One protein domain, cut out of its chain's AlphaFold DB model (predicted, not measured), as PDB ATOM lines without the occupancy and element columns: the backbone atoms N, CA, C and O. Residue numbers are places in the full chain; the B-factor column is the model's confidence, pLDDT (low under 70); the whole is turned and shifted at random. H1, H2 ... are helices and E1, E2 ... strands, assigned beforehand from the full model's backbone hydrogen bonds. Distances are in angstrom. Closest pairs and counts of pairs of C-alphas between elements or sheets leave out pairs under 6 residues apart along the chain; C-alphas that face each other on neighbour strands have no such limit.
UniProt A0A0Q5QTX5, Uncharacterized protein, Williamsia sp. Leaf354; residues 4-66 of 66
ATOM      1  N   SER A   4      44.779  55.974  72.148       87.88
ATOM      2  CA  SER A   4      45.645  55.659  71.000       87.88
ATOM      3  C   SER A   4      47.131  55.723  71.379       87.88
ATOM      4  O   SER A   4      47.885  54.779  71.152       87.88
ATOM      5  N   HIS A   5      47.529  56.792  72.074       83.62
ATOM      6  CA  HIS A   5      48.902  56.970  72.538       83.62
ATOM      7  C   HIS A   5      49.329  55.882  73.540       83.62
ATOM      8  O   HIS A   5      50.469  55.423  73.511       83.62
ATOM      9  N   ASN A   6      48.424  55.432  74.414       86.06
ATOM     10  CA  ASN A   6      48.725  54.344  75.350       86.06
ATOM     11  C   ASN A   6      48.949  53.020  74.634       86.06
ATOM     12  O   ASN A   6      49.900  52.313  74.953       86.06
ATOM     13  N   ARG A   7      48.106  52.714  73.645       87.81
ATOM     14  CA  ARG A   7      48.214  51.477  72.875       87.81
ATOM     15  C   ARG A   7      49.511  51.427  72.069       87.81
ATOM     16  O   ARG A   7      50.146  50.382  72.033       87.81
ATOM     17  N   ALA A   8      49.956  52.555  71.512       86.94
ATOM     18  CA  ALA A   8      51.243  52.627  70.822       86.94
ATOM     19  C   ALA A   8      52.404  52.157  71.715       86.94
ATOM     20  O   ALA A   8      53.193  51.328  71.278       86.94
ATOM     21  N   LYS A   9      52.454  52.599  72.979       84.56
ATOM     22  CA  LYS A   9      53.501  52.224  73.950       84.56
ATOM     23  C   LYS A   9      53.401  50.785  74.478       84.56
ATOM     24  O   LYS A   9      54.307  50.345  75.172       84.56
ATOM     25  N   GLN A  10      52.310  50.073  74.188       86.75
ATOM     26  CA  GLN A  10      52.107  48.663  74.558       86.75
ATOM     27  C   GLN A  10      52.464  47.699  73.416       86.75
ATOM     28  O   GLN A  10      52.470  46.486  73.622       86.75
ATOM     29  N   ASN A  11      52.744  48.215  72.214       90.94
ATOM     30  CA  ASN A  11      53.158  47.386  71.089       90.94
ATOM     31  C   ASN A  11      54.571  46.808  71.312       90.94
ATOM     32  O   ASN A  11      55.390  47.433  71.992       90.94
ATOM     33  N   PRO A  12      54.899  45.659  70.694       92.31
ATOM     34  CA  PRO A  12      56.243  45.088  70.747       92.31
ATOM     35  C   PRO A  12      57.333  46.082  70.325       92.31
ATOM     36  O   PRO A  12      57.123  46.925  69.451       92.31
ATOM     37  N   GLY A  13      58.509  45.969  70.941       91.50
ATOM     38  CA  GLY A  13      59.655  46.847  70.681       91.50
ATOM     39  C   GLY A  13      59.658  48.145  71.492       91.50
ATOM     40  O   GLY A  13      60.694  48.798  71.563       91.50
ATOM     41  N   TRP A  14      58.549  48.505  72.146       94.50
ATOM     42  CA  TRP A  14      58.575  49.508  73.207       94.50
ATOM     43  C   TRP A  14      59.069  48.879  74.505       94.50
ATOM     44  O   TRP A  14      58.636  47.788  74.876       94.50
ATOM     45  N   THR A  15      59.937  49.585  75.223       94.19
ATOM     46  CA  THR A  15      60.339  49.193  76.578       94.19
ATOM     47  C   THR A  15      60.173  50.353  77.544       94.19
ATOM     48  O   THR A  15      60.301  51.525  77.180       94.19
ATOM     49  N   VAL A  16      59.841  50.016  78.789       92.88
ATOM     50  CA  VAL A  16      59.699  50.974  79.883       92.88
ATOM     51  C   VAL A  16      60.465  50.438  81.076       92.88
ATOM     52  O   VAL A  16      60.199  49.329  81.530       92.88
ATOM     53  N   VAL A  17      61.399  51.234  81.581       93.56
ATOM     54  CA  VAL A  17      62.108  50.960  82.831       93.56
ATOM     55  C   VAL A  17      61.707  52.030  83.828       93.56
ATOM     56  O   VAL A  17      61.811  53.222  83.538       93.56
ATOM     57  N   THR A  18      61.217  51.608  84.987       93.19
ATOM     58  CA  THR A  18      60.891  52.509  86.092       93.19
ATOM     59  C   THR A  18      61.966  52.437  87.154       93.19
ATOM     60  O   THR A  18      62.359  51.343  87.552       93.19
ATOM     61  N   ASP A  19      62.372  53.598  87.639       92.06
ATOM     62  CA  ASP A  19      63.343  53.755  88.709       92.06
ATOM     63  C   ASP A  19      62.782  54.659  89.812       92.06
ATOM     64  O   ASP A  19      61.898  55.493  89.574       92.06
ATOM     65  N   VAL A  20      63.290  54.475  91.028       84.69
ATOM     66  CA  VAL A  20      62.963  55.288  92.199       84.69
ATOM     67  C   VAL A  20      64.257  55.864  92.753       84.69
ATOM     68  O   VAL A  20      64.748  55.456  93.801       84.69
ATOM     69  N   ASP A  21      64.800  56.848  92.046       74.12
ATOM     70  CA  ASP A  21      65.875  57.674  92.578       74.12
ATOM     71  C   ASP A  21      65.298  58.728  93.534       74.12
ATOM     72  O   ASP A  21      64.273  59.355  93.244       74.12
ATOM     73  N   THR A  22      65.950  58.926  94.683       69.56
ATOM     74  CA  THR A  22      65.614  59.967  95.676       69.56
ATOM     75  C   THR A  22      64.141  60.005  96.131       69.56
ATOM     76  O   THR A  22      63.627  61.046  96.532       69.56
ATOM     77  N   GLY A  23      63.436  58.866  96.084       77.44
ATOM     78  CA  GLY A  23      62.013  58.774  96.448       77.44
ATOM     79  C   GLY A  23      61.049  59.281  95.368       77.44
ATOM     80  O   GLY A  23      59.857  59.444  95.631       77.44
ATOM     81  N   ARG A  24      61.536  59.526  94.144       82.31
ATOM     82  CA  ARG A  24      60.734  60.047  93.035       82.31
ATOM     83  C   ARG A  24      60.775  59.119  91.833       82.31
ATOM     84  O   ARG A  24      61.825  58.876  91.247       82.31
ATOM     85  N   HIS A  25      59.596  58.681  91.410       89.75
ATOM     86  CA  HIS A  25      59.459  57.810  90.252       89.75
ATOM     87  C   HIS A  25      59.923  58.499  88.965       89.75
ATOM     88  O   HIS A  25      59.450  59.584  88.604       89.75
ATOM     89  N   THR A  26      60.815  57.817  88.257       92.94
ATOM     90  CA  THR A  26      61.264  58.166  86.913       92.94
ATOM     91  C   THR A  26      60.960  56.996  85.987       92.94
ATOM     92  O   THR A  26      61.127  55.840  86.366       92.94
ATOM     93  N   ALA A  27      60.486  57.283  84.778       92.81
ATOM     94  CA  ALA A  27      60.251  56.282  83.748       92.81
ATOM     95  C   ALA A  27      61.102  56.604  82.520       92.81
ATOM     96  O   ALA A  27      60.967  57.679  81.936       92.81
ATOM     97  N   THR A  28      61.942  55.662  82.112       95.00
ATOM     98  CA  THR A  28      62.701  55.726  80.863       95.00
ATOM     99  C   THR A  28      61.987  54.880  79.823       95.00
ATOM    100  O   THR A  28      61.766  53.684  80.020       95.00
ATOM    101  N   LEU A  29      61.589  55.520  78.729       93.38
ATOM    102  CA  LEU A  29      60.823  54.935  77.641       93.38
ATOM    103  C   LEU A  29      61.731  54.789  76.422       93.38
ATOM    104  O   LEU A  29      62.257  55.796  75.952       93.38
ATOM    105  N   THR A  30      61.877  53.584  75.881       95.69
ATOM    106  CA  THR A  30      62.615  53.366  74.631       95.69
ATOM    107  C   THR A  30      61.643  52.993  73.521       95.69
ATOM    108  O   THR A  30      60.807  52.099  73.680       95.69
ATOM    109  N   THR A  31      61.718  53.715  72.407       93.62
ATOM    110  CA  THR A  31      60.914  53.461  71.212       93.62
ATOM    111  C   THR A  31      61.477  52.266  70.432       93.62
ATOM    112  O   THR A  31      62.671  51.974  70.533       93.62
ATOM    113  N   PRO A  32      60.681  51.630  69.553       95.06
ATOM    114  CA  PRO A  32      61.171  50.562  68.678       95.06
ATOM    115  C   PRO A  32      62.315  50.984  67.746       95.06
ATOM    116  O   PRO A  32      63.066  50.141  67.271       95.06
ATOM    117  N   THR A  33      62.455  52.285  67.473       94.69
ATOM    118  CA  THR A  33      63.545  52.841  66.658       94.69
ATOM    119  C   THR A  33      64.797  53.169  67.476       94.69
ATOM    120  O   THR A  33      65.737  53.744  66.938       94.69
ATOM    121  N   GLY A  34      64.815  52.832  68.769       95.31
ATOM    122  CA  GLY A  34      65.958  53.026  69.660       95.31
ATOM    123  C   GLY A  34      66.035  54.398  70.333       95.31
ATOM    124  O   GLY A  34      66.998  54.661  71.047       95.31
ATOM    125  N   HIS A  35      65.044  55.276  70.152       96.50
ATOM    126  CA  HIS A  35      65.039  56.578  70.827       96.50
ATOM    127  C   HIS A  35      64.635  56.413  72.286       96.50
ATOM    128  O   HIS A  35      63.698  55.674  72.578       96.50
ATOM    129  N   SER A  36      65.295  57.131  73.194       95.38
ATOM    130  CA  SER A  36      64.979  57.086  74.620       95.38
ATOM    131  C   SER A  36      64.449  58.425  75.125       95.38
ATOM    132  O   SER A  36      64.957  59.488  74.765       95.38
ATOM    133  N   HIS A  37      63.425  58.367  75.970       92.25
ATOM    134  CA  HIS A  37      62.788  59.521  76.589       92.25
ATOM    135  C   HIS A  37      62.641  59.296  78.090       92.25
ATOM    136  O   HIS A  37      62.097  58.281  78.521       92.25
ATOM    137  N   VAL A  38      63.067  60.275  78.884       93.38
ATOM    138  CA  VAL A  38      62.913  60.248  80.340       93.38
ATOM    139  C   VAL A  38      61.684  61.057  80.734       93.38
ATOM    140  O   VAL A  38      61.552  62.229  80.385       93.38
ATOM    141  N   SER A  39      60.785  60.429  81.482       90.56
ATOM    142  CA  SER A  39      59.603  61.045  82.068       90.56
ATOM    143  C   SER A  39      59.739  61.033  83.583       90.56
ATOM    144  O   SER A  39      59.693  59.975  84.212       90.56
ATOM    145  N   ARG A  40      59.856  62.218  84.180       90.81
ATOM    146  CA  ARG A  40      59.841  62.408  85.632       90.81
ATOM    147  C   ARG A  40      58.725  63.386  85.987       90.81
ATOM    148  O   ARG A  40      58.612  64.437  85.359       90.81
ATOM    149  N   ALA A  41      57.919  63.021  86.987       89.12
ATOM    150  CA  ALA A  41      56.958  63.905  87.663       89.12
ATOM    151  C   ALA A  41      57.556  65.317  87.859       89.12
ATOM    152  O   ALA A  41      58.709  65.300  88.258       89.12
ATOM    153  N   PRO A  42      56.941  66.506  87.680       87.31
ATOM    154  CA  PRO A  42      57.434  67.698  88.377       87.31
ATOM    155  C   PRO A  42      57.124  67.590  89.877       87.31
ATOM    156  O   PRO A  42      56.415  66.687  90.324       87.31
ATOM    157  N   ALA A  43      57.742  68.447  90.690       87.69
ATOM    158  CA  ALA A  43      57.507  68.429  92.125       87.69
ATOM    159  C   ALA A  43      56.093  68.983  92.349       87.69
ATOM    160  O   ALA A  43      55.747  69.980  91.704       87.69
ATOM    161  N   PRO A  44      55.246  68.339  93.171       86.44
ATOM    162  CA  PRO A  44      53.929  68.890  93.439       86.44
ATOM    163  C   PRO A  44      54.073  70.263  94.120       86.44
ATOM    164  O   PRO A  44      55.078  70.511  94.794       86.44
ATOM    165  N   PRO A  45      53.096  71.169  93.969       90.81
ATOM    166  CA  PRO A  45      53.092  72.421  94.717       90.81
ATOM    167  C   PRO A  45      53.258  72.167  96.223       90.81
ATOM    168  O   PRO A  45      52.603  71.284  96.774       90.81
ATOM    169  N   GLY A  46      54.149  72.916  96.877       86.88
ATOM    170  CA  GLY A  46      54.469  72.731  98.299       86.88
ATOM    171  C   GLY A  46      55.456  71.596  98.601       86.88
ATOM    172  O   GLY A  46      55.733  71.328  99.765       86.88
ATOM    173  N   HIS A  47      56.007  70.930  97.584       85.31
ATOM    174  CA  HIS A  47      57.116  70.006  97.789       85.31
ATOM    175  C   HIS A  47      58.370  70.750  98.257       85.31
ATOM    176  O   HIS A  47      58.741  71.781  97.693       85.31
ATOM    177  N   HIS A  48      59.047  70.177  99.246       84.44
ATOM    178  CA  HIS A  48      60.360  70.609  99.696       84.44
ATOM    179  C   HIS A  48      61.352  69.477  99.443       84.44
ATOM    180  O   HIS A  48      61.148  68.365  99.924       84.44
ATOM    181  N   ASP A  49      62.441  69.770  98.729       79.88
ATOM    182  CA  ASP A  49      63.507  68.785  98.481       79.88
ATOM    183  C   ASP A  49      64.228  68.380  99.780       79.88
ATOM    184  O   ASP A  49      64.884  67.345  99.856       79.88
ATOM    185  N   GLN A  50      64.127  69.224 100.811       81.56
ATOM    186  CA  GLN A  50      64.694  68.983 102.129       81.56
ATOM    187  C   GLN A  50      63.611  68.435 103.065       81.56
ATOM    188  O   GLN A  50      62.567  69.073 103.212       81.56
ATOM    189  N   PRO A  51      63.862  67.306 103.751       77.88
ATOM    190  CA  PRO A  51      62.871  66.673 104.621       77.88
ATOM    191  C   PRO A  51      62.632  67.440 105.928       77.88
ATOM    192  O   PRO A  51      61.657  67.176 106.622       77.88
ATOM    193  N   VAL A  52      63.525  68.369 106.276       87.00
ATOM    194  CA  VAL A  52      63.495  69.137 107.524       87.00
ATOM    195  C   VAL A  52      63.740  70.614 107.244       87.00
ATOM    196  O   VAL A  52      64.499  70.984 106.339       87.00
ATOM    197  N   SER A  53      63.108  71.473 108.040       87.75
ATOM    198  CA  SER A  53      63.300  72.920 107.931       87.75
ATOM    199  C   SER A  53      64.721  73.333 108.342       87.75
ATOM    200  O   SER A  53      65.402  72.631 109.093       87.75
ATOM    201  N   LEU A  54      65.179  74.506 107.886       91.25
ATOM    202  CA  LEU A  54      66.463  75.065 108.332       91.25
ATOM    203  C   LEU A  54      66.511  75.204 109.860       91.25
ATOM    204  O   LEU A  54      67.521  74.850 110.464       91.25
ATOM    205  N   VAL A  55      65.415  75.676 110.458       94.69
ATOM    206  CA  VAL A  55      65.279  75.846 111.910       94.69
ATOM    207  C   VAL A  55      65.430  74.507 112.620       94.69
ATOM    208  O   VAL A  55      66.180  74.409 113.583       94.69
ATOM    209  N   GLU A  56      64.787  73.453 112.118       94.81
ATOM    210  CA  GLU A  56      64.899  72.117 112.701       94.81
ATOM    211  C   GLU A  56      66.332  71.572 112.629       94.81
ATOM    212  O   GLU A  56      66.826  71.027 113.614       94.81
ATOM    213  N   ARG A  57      67.036  71.766 111.505       93.50
ATOM    214  CA  ARG A  57      68.455  71.380 111.402       93.50
ATOM    215  C   ARG A  57      69.330  72.136 112.397       93.50
ATOM    216  O   ARG A  57      70.196  71.532 113.018       93.50
ATOM    217  N   GLN A  58      69.110  73.442 112.540       95.50
ATOM    218  CA  GLN A  58      69.870  74.273 113.475       95.50
ATOM    219  C   GLN A  58      69.589  73.890 114.929       95.50
ATOM    220  O   GLN A  58      70.524  73.781 115.715       95.50
ATOM    221  N   LEU A  59      68.326  73.626 115.277       96.69
ATOM    222  CA  LEU A  59      67.946  73.196 116.619       96.69
ATOM    223  C   LEU A  59      68.603  71.859 116.980       96.69
ATOM    224  O   LEU A  59      69.177  71.745 118.056       96.69
ATOM    225  N   ARG A  60      68.571  70.874 116.071       96.06
ATOM    226  CA  ARG A  60      69.245  69.579 116.269       96.06
ATOM    227  C   ARG A  60      70.742  69.761 116.516       96.06
ATOM    228  O   ARG A  60      71.248  69.256 117.504       96.06
ATOM    229  N   ALA A  61      71.415  70.565 115.692       95.62
ATOM    230  CA  ALA A  61      72.845  70.829 115.850       95.62
ATOM    231  C   ALA A  61      73.198  71.490 117.197       95.62
ATOM    232  O   ALA A  61      74.248  71.197 117.759       95.62
ATOM    233  N   LEU A  62      72.337  72.375 117.714       97.31
ATOM    234  CA  LEU A  62      72.530  72.985 119.034       97.31
ATOM    235  C   LEU A  62      72.310  71.986 120.174       97.31
ATOM    236  O   LEU A  62      73.052  72.022 121.148       97.31
ATOM    237  N   LEU A  63      71.304  71.115 120.055       96.94
ATOM    238  CA  LEU A  63      71.022  70.078 121.049       96.94
ATOM    239  C   LEU A  63      72.127  69.017 121.098       96.94
ATOM    240  O   LEU A  63      72.490  68.592 122.185       96.94
ATOM    241  N   ASP A  64      72.684  68.628 119.949       96.38
ATOM    242  CA  ASP A  64      73.779  67.648 119.867       96.38
ATOM    243  C   ASP A  64      75.114  68.196 120.413       96.38
ATOM    244  O   ASP A  64      76.027  67.427 120.713       96.38
ATOM    245  N   ALA A  65      75.252  69.521 120.510       91.19
ATOM    246  CA  ALA A  65      76.451  70.199 121.000       91.19
ATOM    247  C   ALA A  65      76.424  70.514 122.512       91.19
ATOM    248  O   ALA A  65      77.393  71.090 123.015       91.19
ATOM    249  N   ALA A  66      75.330  70.187 123.208       77.88
ATOM    250  CA  ALA A  66      75.115  70.428 124.638       77.88
ATOM    251  C   ALA A  66      75.354  69.160 125.472       77.88
ATOM    252  O   ALA A  66      75.866  69.311 126.605       77.88
TER     253      ALA A  66
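This is residues 4 to 66 of the 66 residues of an uncharacterized protein of Williamsia sp. Leaf354 (UniProt A0A0Q5QTX5). A small, narrow three-stranded sheet, E1, E2 and E3, has short helix H1 off the end where E1 begins, while a long link leads from E3 the other way to helix H2, far from the sheet. Residues 50 to 66, H2 among them, stick out as a free arm, and neither helix covers the sheet. The printed part has 63 residues, with two named helices and three named strands in the order H1, E1, E2, E3, H2; the sheet's order is E1, E2, E3, antiparallel throughout, and the class is mixed, helices and strands. The whole is extended, with a radius of gyration of the C-alphas of 20.0 A and spans of 62 by 22 by 14 A, the arm making much of the length.

The sheet is a meander, each strand the antiparallel neighbour of the one before: E1, residues 15 to 21, E2, residues 24 to 30, and E3, residues 36 to 40. E2 is the inner strand; E1 and E3 are the edge strands. E1 and E2 form a hairpin at 157 degrees between their directions; C-alphas 18 and 27 face each other at 4.5 A, and N 28 and O 17 are within hydrogen-bond range at 2.8 A. E2 and E3 form a second hairpin at 161 degrees; C-alphas 30 and 36 face each other at 4.4 A, and N 29 and O 37 are within hydrogen-bond range at 2.8 A. The sheet is only just strongly twisted, its C-alphas lying up to 4.2 A off the best plane. H1, residues 4 to 8, is not on the sheet and is apart from E2 and E3. H2, residues 54 to 64, is not on the sheet either and is apart from E1, E2 and H1. In H1 and H2 every O i to N i+4 pair is within hydrogen-bond range.

E1 measures 18.9 A from first to last C-alpha, beginning at C-alpha 15 at (60.339, 49.193, 76.578). E2 measures 19.7 A and E3 13.3 A. H2, the longest helix, measures 15.5 A and ends at C-alpha 64 at (73.779, 67.648, 119.867). H1 has five residues and begins at C-alpha 4 at (45.645, 55.659, 71.000).

The C-alphas of Ser 4 and Ala 66, the two farthest apart, are 63.0 A from each other. Without residues 50 to 66, which stand free, the body spans 38 by 21 by 13 A. The link from E3 to H2, residues 41 to 53, is long; those from E1 to E2 and from E2 to E3 are tight, and that from H1 to E1 is short. The printed part has no cut. Its mean pLDDT is 89.7, and residue 22 is the one printed residue under 70.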